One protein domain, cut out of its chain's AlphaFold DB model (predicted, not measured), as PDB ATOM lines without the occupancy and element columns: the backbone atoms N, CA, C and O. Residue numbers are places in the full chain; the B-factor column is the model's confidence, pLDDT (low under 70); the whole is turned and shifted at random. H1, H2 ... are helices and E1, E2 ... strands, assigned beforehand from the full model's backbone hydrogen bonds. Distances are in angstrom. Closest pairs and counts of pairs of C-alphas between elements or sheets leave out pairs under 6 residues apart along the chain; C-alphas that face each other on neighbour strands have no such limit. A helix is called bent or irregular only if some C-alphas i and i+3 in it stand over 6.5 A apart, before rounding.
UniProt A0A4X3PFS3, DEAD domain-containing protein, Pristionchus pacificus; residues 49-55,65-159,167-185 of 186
ATOM      1  N   ARG A  49     255.247 163.270 238.999       76.88
ATOM      2  CA  ARG A  49     254.500 162.202 239.670       76.88
ATOM      3  C   ARG A  49     255.431 161.451 240.606       76.88
ATOM      4  O   ARG A  49     256.399 160.854 240.153       76.88
ATOM      5  N   ALA A  50     255.114 161.459 241.895       77.50
ATOM      6  CA  ALA A  50     255.820 160.696 242.916       77.50
ATOM      7  C   ALA A  50     254.885 159.629 243.492       77.50
ATOM      8  O   ALA A  50     253.901 159.962 244.155       77.50
ATOM      9  N   ARG A  51     255.171 158.348 243.251       77.25
ATOM     10  CA  ARG A  51     254.371 157.222 243.754       77.25
ATOM     11  C   ARG A  51     255.191 156.403 244.740       77.25
ATOM     12  O   ARG A  51     256.151 155.752 244.349       77.25
ATOM     13  N   ALA A  52     254.802 156.417 246.012       76.31
ATOM     14  CA  ALA A  52     255.370 155.510 247.006       76.31
ATOM     15  C   ALA A  52     254.768 154.106 246.845       76.31
ATOM     16  O   ALA A  52     253.559 153.975 246.622       76.31
ATOM     17  N   SER A  53     255.595 153.068 246.967       71.81
ATOM     18  CA  SER A  53     255.143 151.681 246.876       71.81
ATOM     19  C   SER A  53     254.186 151.311 248.016       71.81
ATOM     20  O   SER A  53     254.290 151.782 249.152       71.81
ATOM     21  N   THR A  54     253.206 150.466 247.694       64.50
ATOM     22  CA  THR A  54     252.210 149.989 248.652       64.50
ATOM     23  C   THR A  54     252.743 148.771 249.392       64.50
ATOM     24  O   THR A  54     253.113 147.780 248.766       64.50
ATOM     25  N   PHE A  55     252.760 148.811 250.725       59.16
ATOM     26  CA  PHE A  55     253.261 147.694 251.523       59.16
ATOM     27  C   PHE A  55     252.158 146.662 251.803       59.16
ATOM     28  O   PHE A  55     251.101 147.008 252.329       59.16
ATOM     29  N   GLN A  65     254.463 152.166 262.015       50.41
ATOM     30  CA  GLN A  65     255.009 153.493 261.729       50.41
ATOM     31  C   GLN A  65     256.471 153.511 261.250       50.41
ATOM     32  O   GLN A  65     256.805 154.323 260.390       50.41
ATOM     33  N   ASP A  66     257.335 152.609 261.728       54.69
ATOM     34  CA  ASP A  66     258.756 152.614 261.334       54.69
ATOM     35  C   ASP A  66     258.960 152.174 259.878       54.69
ATOM     36  O   ASP A  66     259.891 152.620 259.213       54.69
ATOM     37  N   LYS A  67     258.027 151.378 259.348       58.53
ATOM     38  CA  LYS A  67     258.085 150.804 257.996       58.53
ATOM     39  C   LYS A  67     257.708 151.788 256.884       58.53
ATOM     40  O   LYS A  67     257.957 151.503 255.717       58.53
ATOM     41  N   PHE A  68     257.134 152.951 257.215       63.72
ATOM     42  CA  PHE A  68     256.887 153.998 256.215       63.72
ATOM     43  C   PHE A  68     258.181 154.631 255.709       63.72
ATOM     44  O   PHE A  68     258.175 155.200 254.624       63.72
ATOM     45  N   PHE A  69     259.273 154.554 256.473       66.38
ATOM     46  CA  PHE A  69     260.525 155.240 256.150       66.38
ATOM     47  C   PHE A  69     261.369 154.537 255.082       66.38
ATOM     48  O   PHE A  69     262.234 155.188 254.499       66.38
ATOM     49  N   ASP A  70     261.047 153.281 254.765       68.06
ATOM     50  CA  ASP A  70     261.782 152.443 253.809       68.06
ATOM     51  C   ASP A  70     261.029 152.238 252.478       68.06
ATOM     52  O   ASP A  70     261.401 151.390 251.670       68.06
ATOM     53  N   GLN A  71     259.946 152.987 252.228       71.88
ATOM     54  CA  GLN A  71     259.194 152.881 250.973       71.88
ATOM     55  C   GLN A  71     259.999 153.418 249.785       71.88
ATOM     56  O   GLN A  71     260.493 154.547 249.803       71.88
ATOM     57  N   GLU A  72     260.054 152.633 248.712       75.38
ATOM     58  CA  GLU A  72     260.564 153.096 247.425       75.38
ATOM     59  C   GLU A  72     259.578 154.076 246.783       75.38
ATOM     60  O   GLU A  72     258.358 153.904 246.869       75.38
ATOM     61  N   VAL A  73     260.111 155.115 246.138       78.75
ATOM     62  CA  VAL A  73     259.320 156.128 245.435       78.75
ATOM     63  C   VAL A  73     259.695 156.112 243.964       78.75
ATOM     64  O   VAL A  73     260.844 156.353 243.598       78.75
ATOM     65  N   GLU A  74     258.705 155.850 243.123       79.25
ATOM     66  CA  GLU A  74     258.813 155.965 241.678       79.25
ATOM     67  C   GLU A  74     258.534 157.411 241.257       79.25
ATOM     68  O   GLU A  74     257.521 157.999 241.651       79.25
ATOM     69  N   LEU A  75     259.440 157.981 240.460       77.50
ATOM     70  CA  LEU A  75     259.346 159.342 239.940       77.50
ATOM     71  C   LEU A  75     259.158 159.306 238.424       77.50
ATOM     72  O   LEU A  75     259.898 158.620 237.716       77.50
ATOM     73  N   SER A  76     258.181 160.059 237.929       76.25
ATOM     74  CA  SER A  76     257.876 160.185 236.501       76.25
ATOM     75  C   SER A  76     257.406 161.596 236.156       76.25
ATOM     76  O   SER A  76     256.888 162.298 237.020       76.25
ATOM     77  N   ILE A  77     257.559 162.012 234.897       72.88
ATOM     78  CA  ILE A  77     256.909 163.212 234.353       72.88
ATOM     79  C   ILE A  77     255.978 162.792 233.210       72.88
ATOM     80  O   ILE A  77     256.347 161.970 232.366       72.88
ATOM     81  N   GLY A  78     254.763 163.338 233.229       62.31
ATOM     82  CA  GLY A  78     253.753 163.187 232.184       62.31
ATOM     83  C   GLY A  78     253.177 161.786 231.941       62.31
ATOM     84  O   GLY A  78     253.550 160.802 232.591       62.31
ATOM     85  N   PRO A  79     252.182 161.673 231.041       51.28
ATOM     86  CA  PRO A  79     251.599 160.402 230.634       51.28
ATOM     87  C   PRO A  79     252.616 159.611 229.800       51.28
ATOM     88  O   PRO A  79     252.836 159.898 228.630       51.28
ATOM     89  N   GLY A  80     253.255 158.612 230.412       55.12
ATOM     90  CA  GLY A  80     254.247 157.751 229.747       55.12
ATOM     91  C   GLY A  80     255.602 157.677 230.450       55.12
ATOM     92  O   GLY A  80     256.418 156.837 230.087       55.12
ATOM     93  N   GLY A  81     255.823 158.493 231.486       54.53
ATOM     94  CA  GLY A  81     256.916 158.297 232.437       54.53
ATOM     95  C   GLY A  81     258.310 158.574 231.888       54.53
ATOM     96  O   GLY A  81     259.209 157.743 232.028       54.53
ATOM     97  N   THR A  82     258.534 159.757 231.316       56.47
ATOM     98  CA  THR A  82     259.908 160.190 231.040       56.47
ATOM     99  C   THR A  82     260.605 160.468 232.377       56.47
ATOM    100  O   THR A  82     260.130 161.261 233.193       56.47
ATOM    101  N   LYS A  83     261.698 159.749 232.649       55.25
ATOM    102  CA  LYS A  83     262.416 159.765 233.932       55.25
ATOM    103  C   LYS A  83     263.315 161.004 234.009       55.25
ATOM    104  O   LYS A  83     264.519 160.916 233.803       55.25
ATOM    105  N   LEU A  84     262.732 162.172 234.249       58.12
ATOM    106  CA  LEU A  84     263.487 163.407 234.465       58.12
ATOM    107  C   LEU A  84     263.828 163.517 235.954       58.12
ATOM    108  O   LEU A  84     263.044 163.992 236.768       58.12
ATOM    109  N   THR A  85     264.994 162.981 236.315       56.69
ATOM    110  CA  THR A  85     265.517 162.960 237.691       56.69
ATOM    111  C   THR A  85     266.192 164.262 238.112       56.69
ATOM    112  O   THR A  85     266.473 164.433 239.291       56.69
ATOM    113  N   GLU A  86     266.467 165.172 237.177       60.72
ATOM    114  CA  GLU A  86     267.303 166.355 237.429       60.72
ATOM    115  C   GLU A  86     266.554 167.473 238.171       60.72
ATOM    116  O   GLU A  86     267.150 168.177 238.981       60.72
ATOM    117  N   ASP A  87     265.236 167.590 237.970       62.09
ATOM    118  CA  ASP A  87     264.413 168.639 238.591       62.09
ATOM    119  C   ASP A  87     263.948 168.307 240.021       62.09
ATOM    120  O   ASP A  87     263.374 169.159 240.707       62.09
ATOM    121  N   ILE A  88     264.172 167.074 240.488       72.56
ATOM    122  CA  ILE A  88     263.685 166.600 241.787       72.56
ATOM    123  C   ILE A  88     264.846 166.538 242.768       72.56
ATOM    124  O   ILE A  88     265.650 165.607 242.777       72.56
ATOM    125  N   VAL A  89     264.890 167.525 243.658       80.81
ATOM    126  CA  VAL A  89     265.858 167.559 244.751       80.81
ATOM    127  C   VAL A  89     265.351 166.679 245.887       80.81
ATOM    128  O   VAL A  89     264.348 166.990 246.535       80.81
ATOM    129  N   LYS A  90     266.056 165.571 246.129       84.44
ATOM    130  CA  LYS A  90     265.803 164.697 247.274       84.44
ATOM    131  C   LYS A  90     266.295 165.365 248.556       84.44
ATOM    132  O   LYS A  90     267.443 165.787 248.639       84.44
ATOM    133  N   VAL A  91     265.423 165.400 249.553       86.88
ATOM    134  CA  VAL A  91     265.698 165.924 250.892       86.88
ATOM    135  C   VAL A  91     265.884 164.773 251.875       86.88
ATOM    136  O   VAL A  91     265.099 163.826 251.852       86.88
ATOM    137  N   GLU A  92     266.890 164.842 252.748       85.06
ATOM    138  CA  GLU A  92     267.125 163.810 253.771       85.06
ATOM    139  C   GLU A  92     266.709 164.276 255.172       85.06
ATOM    140  O   GLU A  92     266.253 163.445 255.965       85.06
ATOM    141  N   SER A  93     266.769 165.584 255.448       86.88
ATOM    142  CA  SER A  93     266.337 166.207 256.705       86.88
ATOM    143  C   SER A  93     265.370 167.373 256.476       86.88
ATOM    144  O   SER A  93     265.425 168.063 255.463       86.88
ATOM    145  N   PHE A  94     264.505 167.654 257.456       85.56
ATOM    146  CA  PHE A  94     263.713 168.889 257.449       85.56
ATOM    147  C   PHE A  94     264.584 170.154 257.503       85.56
ATOM    148  O   PHE A  94     264.127 171.215 257.081       85.56
ATOM    149  N   ASP A  95     265.834 170.039 257.953       85.38
ATOM    150  CA  ASP A  95     266.789 171.149 257.974       85.38
ATOM    151  C   ASP A  95     267.184 171.608 256.556       85.38
ATOM    152  O   ASP A  95     267.426 172.795 256.340       85.38
ATOM    153  N   ASP A  96     267.133 170.715 255.558       84.44
ATOM    154  CA  ASP A  96     267.458 171.024 254.151       84.44
ATOM    155  C   ASP A  96     266.387 171.914 253.467       84.44
ATOM    156  O   ASP A  96     266.538 172.373 252.324       84.44
ATOM    157  N   LEU A  97     265.251 172.117 254.144       82.19
ATOM    158  CA  LEU A  97     264.094 172.869 253.654       82.19
ATOM    159  C   LEU A  97     264.080 174.324 254.139       82.19
ATOM    160  O   LEU A  97     263.143 175.046 253.792       82.19
ATOM    161  N   GLU A  98     265.085 174.758 254.912       84.50
ATOM    162  CA  GLU A  98     265.244 176.150 255.371       84.50
ATOM    163  C   GLU A  98     263.933 176.729 255.938       84.50
ATOM    164  O   GLU A  98     263.425 177.780 255.525       84.50
ATOM    165  N   PHE A  99     263.306 175.987 256.856       85.00
ATOM    166  CA  PHE A  99     262.069 176.433 257.483       85.00
ATOM    167  C   PHE A  99     262.305 177.670 258.355       85.00
ATOM    168  O   PHE A  99     263.256 177.710 259.130       85.00
ATOM    169  N   ARG A 100     261.391 178.651 258.321       84.62
ATOM    170  CA  ARG A 100     261.415 179.779 259.277       84.62
ATOM    171  C   ARG A 100     261.059 179.372 260.709       84.62
ATOM    172  O   ARG A 100     261.338 180.130 261.632       84.62
ATOM    173  N   LEU A 101     260.428 178.210 260.896       83.44
ATOM    174  CA  LEU A 101     259.983 177.692 262.196       83.44
ATOM    175  C   LEU A 101     260.480 176.253 262.444       83.44
ATOM    176  O   LEU A 101     259.659 175.349 262.625       83.44
ATOM    177  N   PRO A 102     261.803 176.006 262.451       85.06
ATOM    178  CA  PRO A 102     262.345 174.655 262.601       85.06
ATOM    179  C   PRO A 102     261.983 174.046 263.965       85.06
ATOM    180  O   PRO A 102     261.616 172.876 264.045       85.06
ATOM    181  N   GLU A 103     261.955 174.857 265.029       86.31
ATOM    182  CA  GLU A 103     261.549 174.409 266.367       86.31
ATOM    183  C   GLU A 103     260.088 173.949 266.413       86.31
ATOM    184  O   GLU A 103     259.773 172.946 267.044       86.31
ATOM    185  N   SER A 104     259.175 174.644 265.724       86.62
ATOM    186  CA  SER A 104     257.763 174.242 265.681       86.62
ATOM    187  C   SER A 104     257.570 172.933 264.917       86.62
ATOM    188  O   SER A 104     256.750 172.109 265.320       86.62
ATOM    189  N   VAL A 105     258.340 172.724 263.844       86.25
ATOM    190  CA  VAL A 105     258.349 171.468 263.080       86.25
ATOM    191  C   VAL A 105     258.847 170.318 263.963       86.25
ATOM    192  O   VAL A 105     258.164 169.299 264.076       86.25
ATOM    193  N   ALA A 106     259.962 170.514 264.673       86.00
ATOM    194  CA  ALA A 106     260.502 169.521 265.600       86.00
ATOM    195  C   ALA A 106     259.536 169.214 266.763       86.00
ATOM    196  O   ALA A 106     259.265 168.048 267.050       86.00
ATOM    197  N   ASN A 107     258.944 170.245 267.378       86.69
ATOM    198  CA  ASN A 107     257.984 170.107 268.482       86.69
ATOM    199  C   ASN A 107     256.682 169.410 268.063       86.69
ATOM    200  O   ASN A 107     256.046 168.748 268.881       86.69
ATOM    201  N   ALA A 108     256.292 169.519 266.791       82.56
ATOM    202  CA  ALA A 108     255.168 168.776 266.228       82.56
ATOM    203  C   ALA A 108     255.488 167.285 265.972       82.56
ATOM    204  O   ALA A 108     254.621 166.542 265.512       82.56
ATOM    205  N   GLY A 109     256.710 166.834 266.278       83.31
ATOM    206  CA  GLY A 109     257.146 165.445 266.132       83.31
ATOM    207  C   GLY A 109     257.707 165.104 264.749       83.31
ATOM    208  O   GLY A 109     257.957 163.931 264.466       83.31
ATOM    209  N   TYR A 110     257.932 166.098 263.884       84.44
ATOM    210  CA  TYR A 110     258.558 165.895 262.578       84.44
ATOM    211  C   TYR A 110     260.082 165.839 262.727       84.44
ATOM    212  O   TYR A 110     260.775 166.846 262.621       84.44
ATOM    213  N   THR A 111     260.603 164.641 262.989       82.25
ATOM    214  CA  THR A 111     262.044 164.397 263.184       82.25
ATOM    215  C   THR A 111     262.751 163.937 261.913       82.25
ATOM    216  O   THR A 111     263.882 164.331 261.658       82.25
ATOM    217  N   LYS A 112     262.083 163.115 261.096       84.88
ATOM    218  CA  LYS A 112     262.587 162.634 259.803       84.88
ATOM    219  C   LYS A 112     261.489 162.674 258.734       84.88
ATOM    220  O   LYS A 112     260.354 162.292 259.037       84.88
ATOM    221  N   PRO A 113     261.793 163.104 257.497       87.06
ATOM    222  CA  PRO A 113     260.816 163.104 256.415       87.06
ATOM    223  C   PRO A 113     260.502 161.678 255.942       87.06
ATOM    224  O   PRO A 113     261.394 160.834 255.808       87.06
ATOM    225  N   THR A 114     259.228 161.405 255.654       85.81
ATOM    226  CA  THR A 114     258.809 160.149 255.005       85.81
ATOM    227  C   THR A 114     259.254 160.129 253.537       85.81
ATOM    228  O   THR A 114     259.474 161.192 252.957       85.81
ATOM    229  N   PRO A 115     259.364 158.964 252.876       84.62
ATOM    230  CA  PRO A 115     259.890 158.875 251.516       84.62
ATOM    231  C   PRO A 115     259.154 159.783 250.535       84.62
ATOM    232  O   PRO A 115     259.793 160.490 249.765       84.62
ATOM    233  N   ILE A 116     257.823 159.875 250.627       82.50
ATOM    234  CA  ILE A 116     257.059 160.796 249.778       82.50
ATOM    235  C   ILE A 116     257.386 162.269 250.074       82.50
ATOM    236  O   ILE A 116     257.451 163.073 249.151       82.50
ATOM    237  N   GLN A 117     257.635 162.633 251.337       86.94
ATOM    238  CA  GLN A 117     258.029 163.990 251.733       86.94
ATOM    239  C   GLN A 117     259.402 164.370 251.174       86.94
ATOM    240  O   GLN A 117     259.549 165.488 250.681       86.94
ATOM    241  N   LYS A 118     260.360 163.431 251.171       88.12
ATOM    242  CA  LYS A 118     261.732 163.637 250.672       88.12
ATOM    243  C   LYS A 118     261.785 164.136 249.229       88.12
ATOM    244  O   LYS A 118     262.616 164.977 248.913       88.12
ATOM    245  N   TYR A 119     260.904 163.634 248.364       85.25
ATOM    246  CA  TYR A 119     260.865 164.022 246.945       85.25
ATOM    247  C   TYR A 119     259.874 165.157 246.651       85.25
ATOM    248  O   TYR A 119     260.012 165.884 245.667       85.25
ATOM    249  N   ALA A 120     258.858 165.322 247.498       83.94
ATOM    250  CA  ALA A 120     257.781 166.273 247.264       83.94
ATOM    251  C   ALA A 120     258.053 167.666 247.847       83.94
ATOM    252  O   ALA A 120     257.761 168.663 247.195       83.94
ATOM    253  N   MET A 121     258.593 167.756 249.067       87.69
ATOM    254  CA  MET A 121     258.632 169.023 249.807       87.69
ATOM    255  C   MET A 121     259.466 170.094 249.105       87.69
ATOM    256  O   MET A 121     258.998 171.225 248.975       87.69
ATOM    257  N   LYS A 122     260.663 169.745 248.612       86.69
ATOM    258  CA  LYS A 122     261.520 170.706 247.901       86.69
ATOM    259  C   LYS A 122     260.922 171.115 246.558       86.69
ATOM    260  O   LYS A 122     260.950 172.289 246.218       86.69
ATOM    261  N   SER A 123     260.303 170.175 245.844       83.38
ATOM    262  CA  SER A 123     259.578 170.451 244.597       83.38
ATOM    263  C   SER A 123     258.460 171.478 244.818       83.38
ATOM    264  O   SER A 123     258.369 172.458 244.082       83.38
ATOM    265  N   ILE A 124     257.681 171.323 245.896       82.19
ATOM    266  CA  ILE A 124     256.624 172.272 246.278       82.19
ATOM    267  C   ILE A 124     257.216 173.633 246.674       82.19
ATOM    268  O   ILE A 124     256.704 174.663 246.244       82.19
ATOM    269  N   GLN A 125     258.300 173.665 247.461       80.69
ATOM    270  CA  GLN A 125     258.983 174.924 247.808       80.69
ATOM    271  C   GLN A 125     259.502 175.671 246.574       80.69
ATOM    272  O   GLN A 125     259.432 176.895 246.528       80.69
ATOM    273  N   ASN A 126     259.979 174.936 245.568       79.25
ATOM    274  CA  ASN A 126     260.502 175.482 244.317       79.25
ATOM    275  C   ASN A 126     259.408 175.933 243.337       79.25
ATOM    276  O   ASN A 126     259.727 176.319 242.212       79.25
ATOM    277  N   GLY A 127     258.131 175.863 243.713       75.25
ATOM    278  CA  GLY A 127     257.057 176.282 242.822       75.25
ATOM    279  C   GLY A 127     256.729 175.270 241.723       75.25
ATOM    280  O   GLY A 127     256.202 175.665 240.689       75.25
ATOM    281  N   LYS A 128     257.090 173.989 241.885       76.06
ATOM    282  CA  LYS A 128     256.842 172.953 240.872       76.06
ATOM    283  C   LYS A 128     255.520 172.239 241.113       76.06
ATOM    284  O   LYS A 128     255.199 171.868 242.245       76.06
ATOM    285  N   ASP A 129     254.825 171.964 240.018       77.00
ATOM    286  CA  ASP A 129     253.587 171.208 240.057       77.00
ATOM    287  C   ASP A 129     253.861 169.718 240.295       77.00
ATOM    288  O   ASP A 129     254.685 169.088 239.620       77.00
ATOM    289  N   LEU A 130     253.168 169.148 241.279       75.88
ATOM    290  CA  LEU A 130     253.443 167.804 241.779       75.88
ATOM    291  C   LEU A 130     252.155 167.020 242.008       75.88
ATOM    292  O   LEU A 130     251.252 167.473 242.706       75.88
ATOM    293  N   MET A 131     252.147 165.784 241.526       77.38
ATOM    294  CA  MET A 131     251.205 164.728 241.843       77.38
ATOM    295  C   MET A 131     251.863 163.678 242.755       77.38
ATOM    296  O   MET A 131     252.640 162.840 242.301       77.38
ATOM    297  N   ALA A 132     251.556 163.684 244.051       75.56
ATOM    298  CA  ALA A 132     252.084 162.705 245.003       75.56
ATOM    299  C   ALA A 132     251.030 161.646 245.356       75.56
ATOM    300  O   ALA A 132     249.922 161.979 245.772       75.56
ATOM    301  N   CYS A 133     251.384 160.370 245.243       76.12
ATOM    302  CA  CYS A 133     250.538 159.233 245.586       76.12
ATOM    303  C   CYS A 133     251.230 158.362 246.641       76.12
ATOM    304  O   CYS A 133     252.373 157.939 246.477       76.12
ATOM    305  N   SER A 134     250.550 158.119 247.759       72.94
ATOM    306  CA  SER A 134     251.030 157.228 248.825       72.94
ATOM    307  C   SER A 134     249.871 156.749 249.703       72.94
ATOM    308  O   SER A 134     248.772 157.314 249.657       72.94
ATOM    309  N   GLN A 135     250.114 155.759 250.563       71.38
ATOM    310  CA  GLN A 135     249.124 155.203 251.497       71.38
ATOM    311  C   GLN A 135     248.756 156.169 252.637       71.38
ATOM    312  O   GLN A 135     249.595 156.931 253.113       71.38
ATOM    313  N   THR A 136     247.497 156.200 253.085       70.38
ATOM    314  CA  THR A 136     247.059 156.979 254.267       70.38
ATOM    315  C   THR A 136     247.973 156.753 255.481       70.38
ATOM    316  O   THR A 136     248.400 155.634 255.732       70.38
ATOM    317  N   GLY A 137     248.289 157.821 256.220       68.62
ATOM    318  CA  GLY A 137     249.248 157.777 257.334       68.62
ATOM    319  C   GLY A 137     250.702 158.090 256.950       68.62
ATOM    320  O   GLY A 137     251.499 158.375 257.831       68.62
ATOM    321  N   SER A 138     251.036 158.176 255.656       69.19
ATOM    322  CA  SER A 138     252.390 158.497 255.156       69.19
ATOM    323  C   SER A 138     252.848 159.957 255.330       69.19
ATOM    324  O   SER A 138     253.888 160.349 254.799       69.19
ATOM    325  N   GLY A 139     252.070 160.802 256.014       75.00
ATOM    326  CA  GLY A 139     252.431 162.206 256.252       75.00
ATOM    327  C   GLY A 139     252.183 163.173 255.084       75.00
ATOM    328  O   GLY A 139     252.663 164.303 255.135       75.00
ATOM    329  N   LYS A 140     251.397 162.775 254.072       77.19
ATOM    330  CA  LYS A 140     250.959 163.612 252.930       77.19
ATOM    331  C   LYS A 140     250.505 165.021 253.305       77.19
ATOM    332  O   LYS A 140     250.842 165.978 252.624       77.19
ATOM    333  N   THR A 141     249.741 165.161 254.386       79.94
ATOM    334  CA  THR A 141     249.237 166.466 254.830       79.94
ATOM    335  C   THR A 141     250.378 167.428 255.156       79.94
ATOM    336  O   THR A 141     250.398 168.562 254.691       79.94
ATOM    337  N   ALA A 142     251.386 166.951 255.886       83.56
ATOM    338  CA  ALA A 142     252.574 167.739 256.192       83.56
ATOM    339  C   ALA A 142     253.424 168.009 254.942       83.56
ATOM    340  O   ALA A 142     254.010 169.084 254.841       83.56
ATOM    341  N   THR A 143     253.439 167.075 253.978       84.19
ATOM    342  CA  THR A 143     254.167 167.197 252.702       84.19
ATOM    343  C   THR A 143     253.894 168.509 251.989       84.19
ATOM    344  O   THR A 143     254.825 169.099 251.457       84.19
ATOM    345  N   PHE A 144     252.646 168.972 251.985       81.25
ATOM    346  CA  PHE A 144     252.291 170.234 251.345       81.25
ATOM    347  C   PHE A 144     252.133 171.390 252.327       81.25
ATOM    348  O   PHE A 144     252.496 172.515 251.992       81.25
ATOM    349  N   LEU A 145     251.617 171.146 253.538       84.75
ATOM    350  CA  LEU A 145     251.369 172.227 254.491       84.75
ATOM    351  C   LEU A 145     252.667 172.896 254.928       84.75
ATOM    352  O   LEU A 145     252.710 174.120 254.994       84.75
ATOM    353  N   LEU A 146     253.716 172.119 255.211       87.62
ATOM    354  CA  LEU A 146     254.972 172.673 255.714       87.62
ATOM    355  C   LEU A 146     255.642 173.599 254.678       87.62
ATOM    356  O   LEU A 146     255.914 174.749 255.030       87.62
ATOM    357  N   PRO A 147     255.841 173.197 253.405       84.69
ATOM    358  CA  PRO A 147     256.318 174.105 252.357       84.69
ATOM    359  C   PRO A 147     255.464 175.360 252.157       84.69
ATOM    360  O   PRO A 147     256.013 176.454 252.036       84.69
ATOM    361  N   ILE A 148     254.131 175.222 252.150       82.31
ATOM    362  CA  ILE A 148     253.216 176.356 251.950       82.31
ATOM    363  C   ILE A 148     253.332 177.335 253.110       82.31
ATOM    364  O   ILE A 148     253.535 178.522 252.882       82.31
ATOM    365  N   MET A 149     253.261 176.854 254.353       85.00
ATOM    366  CA  MET A 149     253.439 177.706 255.529       85.00
ATOM    367  C   MET A 149     254.809 178.378 255.525       85.00
ATOM    368  O   MET A 149     254.886 179.561 255.838       85.00
ATOM    369  N   ASN A 150     255.870 177.668 255.124       86.62
ATOM    370  CA  ASN A 150     257.192 178.274 254.992       86.62
ATOM    371  C   ASN A 150     257.158 179.457 254.024       86.62
ATOM    372  O   ASN A 150     257.561 180.556 254.385       86.62
ATOM    373  N   SER A 151     256.618 179.241 252.822       81.75
ATOM    374  CA  SER A 151     256.463 180.280 251.801       81.75
ATOM    375  C   SER A 151     255.668 181.475 252.336       81.75
ATOM    376  O   SER A 151     256.131 182.612 252.267       81.75
ATOM    377  N   LEU A 152     254.528 181.228 252.990       80.06
ATOM    378  CA  LEU A 152     253.730 182.288 253.610       80.06
ATOM    379  C   LEU A 152     254.537 183.082 254.639       80.06
ATOM    380  O   LEU A 152     254.455 184.302 254.648       80.06
ATOM    381  N   LEU A 153     255.345 182.432 255.473       82.19
ATOM    382  CA  LEU A 153     256.172 183.115 256.473       82.19
ATOM    383  C   LEU A 153     257.353 183.877 255.859       82.19
ATOM    384  O   LEU A 153     257.835 184.837 256.460       82.19
ATOM    385  N   TRP A 154     257.850 183.466 254.692       80.00
ATOM    386  CA  TRP A 154     258.888 184.192 253.954       80.00
ATOM    387  C   TRP A 154     258.339 185.445 253.271       80.00
ATOM    388  O   TRP A 154     258.977 186.492 253.336       80.00
ATOM    389  N   TYR A 155     257.153 185.354 252.666       73.62
ATOM    390  CA  TYR A 155     256.578 186.433 251.858       73.62
ATOM    391  C   TYR A 155     255.555 187.308 252.595       73.62
ATOM    392  O   TYR A 155     255.186 188.370 252.094       73.62
ATOM    393  N   THR A 156     255.086 186.899 253.777       69.19
ATOM    394  CA  THR A 156     254.201 187.725 254.608       69.19
ATOM    395  C   THR A 156     255.040 188.591 255.527       69.19
ATOM    396  O   THR A 156     255.572 188.121 256.529       69.19
ATOM    397  N   ASP A 157     255.129 189.874 255.198       66.88
ATOM    398  CA  ASP A 157     255.664 190.876 256.109       66.88
ATOM    399  C   ASP A 157     254.613 191.175 257.204       66.88
ATOM    400  O   ASP A 157     253.512 191.643 256.887       66.88
ATOM    401  N   PRO A 158     254.911 190.915 258.493       63.62
ATOM    402  CA  PRO A 158     253.998 191.197 259.602       63.62
ATOM    403  C   PRO A 158     253.617 192.680 259.720       63.62
ATOM    404  O   PRO A 158     252.578 193.000 260.293       63.62
ATOM    405  N   SER A 159     254.428 193.589 259.173       63.06
ATOM    406  CA  SER A 159     254.136 195.024 259.155       63.06
ATOM    407  C   SER A 159     253.090 195.416 258.103       63.06
ATOM    408  O   SER A 159     252.475 196.474 258.210       63.06
ATOM    409  N   LYS A 167     243.666 188.790 249.855       68.69
ATOM    410  CA  LYS A 167     243.457 187.698 248.900       68.69
ATOM    411  C   LYS A 167     244.055 186.414 249.492       68.69
ATOM    412  O   LYS A 167     245.136 186.490 250.073       68.69
ATOM    413  N   PRO A 168     243.383 185.254 249.385       70.50
ATOM    414  CA  PRO A 168     243.945 183.995 249.861       70.50
ATOM    415  C   PRO A 168     245.251 183.688 249.119       70.50
ATOM    416  O   PRO A 168     245.270 183.691 247.891       70.50
ATOM    417  N   GLN A 169     246.321 183.423 249.871       71.12
ATOM    418  CA  GLN A 169     247.664 183.124 249.348       71.12
ATOM    419  C   GLN A 169     247.900 181.628 249.095       71.12
ATOM    420  O   GLN A 169     248.958 181.250 248.620       71.12
ATOM    421  N   ALA A 170     246.942 180.765 249.436       72.25
ATOM    422  CA  ALA A 170     246.940 179.345 249.103       72.25
ATOM    423  C   ALA A 170     245.501 178.820 249.161       72.25
ATOM    424  O   ALA A 170     244.674 179.320 249.931       72.25
ATOM    425  N   ARG A 171     245.188 177.809 248.352       72.12
ATOM    426  CA  ARG A 171     243.890 177.125 248.341       72.12
ATOM    427  C   ARG A 171     244.116 175.625 248.393       72.12
ATOM    428  O   ARG A 171     244.910 175.092 247.632       72.12
ATOM    429  N   ILE A 172     243.399 174.942 249.275       74.25
ATOM    430  CA  ILE A 172     243.409 173.482 249.374       74.25
ATOM    431  C   ILE A 172     241.988 173.017 249.072       74.25
ATOM    432  O   ILE A 172     241.036 173.420 249.737       74.25
ATOM    433  N   LEU A 173     241.845 172.202 248.040       70.62
ATOM    434  CA  LEU A 173     240.605 171.608 247.577       70.62
ATOM    435  C   LEU A 173     240.610 170.128 247.963       70.62
ATOM    436  O   LEU A 173     241.357 169.322 247.414       70.62
ATOM    437  N   ALA A 174     239.760 169.752 248.907       67.56
ATOM    438  CA  ALA A 174     239.533 168.353 249.231       67.56
ATOM    439  C   ALA A 174     238.277 167.860 248.483       67.56
ATOM    440  O   ALA A 174     237.219 168.478 248.611       67.56
ATOM    441  N   PRO A 175     238.351 166.770 247.705       58.81
ATOM    442  CA  PRO A 175     237.180 166.107 247.170       58.81
ATOM    443  C   PRO A 175     236.401 165.438 248.314       58.81
ATOM    444  O   PRO A 175     236.974 164.874 249.247       58.81
ATOM    445  N   THR A 176     235.072 165.473 248.235       51.66
ATOM    446  CA  THR A 176     234.155 164.976 249.279       51.66
ATOM    447  C   THR A 176     234.178 163.456 249.468       51.66
ATOM    448  O   THR A 176     233.616 162.948 250.431       51.66
ATOM    449  N   ASN A 177     234.836 162.715 248.577       54.53
ATOM    450  CA  ASN A 177     234.891 161.252 248.560       54.53
ATOM    451  C   ASN A 177     236.210 160.663 249.112       54.53
ATOM    452  O   ASN A 177     236.546 159.528 248.787       54.53
ATOM    453  N   ASN A 178     236.938 161.392 249.973       48.19
ATOM    454  CA  ASN A 178     238.133 160.937 250.718       48.19
ATOM    455  C   ASN A 178     239.342 160.465 249.875       48.19
ATOM    456  O   ASN A 178     240.293 159.920 250.433       48.19
ATOM    457  N   LYS A 179     239.337 160.646 248.547       48.53
ATOM    458  CA  LYS A 179     240.313 160.001 247.639       48.53
ATOM    459  C   LYS A 179     241.379 160.923 247.025       48.53
ATOM    460  O   LYS A 179     242.153 160.486 246.180       48.53
ATOM    461  N   GLY A 180     241.501 162.171 247.468       51.56
ATOM    462  CA  GLY A 180     242.546 163.082 246.982       51.56
ATOM    463  C   GLY A 180     242.624 164.360 247.805       51.56
ATOM    464  O   GLY A 180     241.768 164.586 248.645       51.56
ATOM    465  N   VAL A 181     243.642 165.183 247.595       53.44
ATOM    466  CA  VAL A 181     243.740 166.564 248.081       53.44
ATOM    467  C   VAL A 181     244.397 167.369 246.964       53.44
ATOM    468  O   VAL A 181     245.549 167.148 246.634       53.44
ATOM    469  N   ILE A 182     243.687 168.293 246.345       55.47
ATOM    470  CA  ILE A 182     244.267 169.211 245.363       55.47
ATOM    471  C   ILE A 182     244.642 170.496 246.093       55.47
ATOM    472  O   ILE A 182     243.979 170.913 247.035       55.47
ATOM    473  N   ILE A 183     245.715 171.137 245.681       54.47
ATOM    474  CA  ILE A 183     246.281 172.325 246.286       54.47
ATOM    475  C   ILE A 183     246.652 173.251 245.154       54.47
ATOM    476  O   ILE A 183     247.290 172.856 244.187       54.47
ATOM    477  N   VAL A 184     246.233 174.493 245.278       52.38
ATOM    478  CA  VAL A 184     246.471 175.527 244.290       52.38
ATOM    479  C   VAL A 184     247.044 176.716 245.037       52.38
ATOM    480  O   VAL A 184     246.351 177.351 245.839       52.38
ATOM    481  N   VAL A 185     248.323 176.982 244.814       45.66
ATOM    482  CA  VAL A 185     249.023 178.149 245.350       45.66
ATOM    483  C   VAL A 185     249.056 179.208 244.231       45.66
ATOM    484  O   VAL A 185     249.500 178.888 243.131       45.66
TER     485      VAL A 185
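What this domain is: This is residues 49 to 55, 65 to 159 and 167 to 185 of the 186 residues of the protein "DEAD domain-containing protein" of Pristionchus pacificus (UniProt A0A4X3PFS3). Two helices, H4 and H5, lie side by side at a shallow tilt in the core, and a small three-strand sheet covers H4 on one side. The hairpin E4 and E5 makes a separate ribbon, with E5 near H5 and the edge strand E3, while of the short helices H1 lies by Pro 115, where H4 begins, H2 is close to H4 but not clearly touching, and H3 lies farther out, close to H2 but not clearly touching it and apart from H4 and, only just, from H5, at 8.2 A between the closest C-alphas. The printed part has 121 residues, in the order E1 H1 E2 H2 H3 H4 E3 H5 E4 E5; the first sheet is E2, E1, E3, mixed, the second E4, E5, antiparallel, and the class is mixed, helices and strands. It is compact, with a radius of gyration of the C-alphas of 14.6 A, and spans 47 by 34 by 31 A.

How they stand to each other: Start at E1, residues 49 to 52, the inner strand. E2, residues 73 to 77, is its antiparallel neighbour, with N 51 and O 74 at 2.9 A. E3, residues 130 to 135, is its parallel neighbour, with N 50 and O 131 at 2.9 A. H4, residues 115 to 125, is on this sheet in two layers, helix on one face, at a height over the sheet of 9.2 A, over E1 and E3 and along the strands. H1, residues 66 to 70, only just touches H4, with 3 pairs of C-alphas within 8 A, the closest being Phe 69 and Pro 115 at 5.9 A. H2, residues 94 to 97, is close to H4 but not clearly touching, the closest C-alphas, Leu 97 and Lys 122, being 6.7 A apart. H3, residues 102 to 107, is apart from H4. H5, residues 140 to 155, touches H4 at a shallow tilt of 25 degrees, the same way, the C-alphas of Gln 117 and Thr 143 coming closest at 5.1 A; it only grazes the sheet, with residues 140 to 144. In the hairpin of E4, residues 171 to 173, and E5, residues 180 to 185, N 173 and O 182 are 2.7 A apart; E5 is near H5 and E3. O i to N i+4 pairs are within hydrogen-bond range throughout H3, in 10 of 12 in H5, 4 of 7 in H4 and 0 of 1 in H1, where 1 of 2 O i to N i+3 pairs is; H2 is too short for such a pair.

Where its parts are: Find C-alpha 49 at (254.500, 162.202, 239.670), where E1 begins. H4 covers 16.5 A and is only just irregular, C-alphas 119 and 122 being 6.8 A apart. From C-alpha 140 at (250.959, 163.612, 252.930), H5 runs 23.5 A. E3 and E5 are each 16.5 A long, and E5 ends at C-alpha 185, (249.023, 178.149, 245.350).

The domain as a whole: The two C-alphas farthest apart, Phe 55 and Ser 159, are 47.9 A apart. Residues 56 to 64 and 160 to 166 are not printed; the gaps are 11.9 A and 16.5 A between C-alphas. The link from E2 to H2 is long, 16 residues. Mean pLDDT of the printed part is 73.9, and 37 residues are under 70, among them 78 to 87 and 174 to 185.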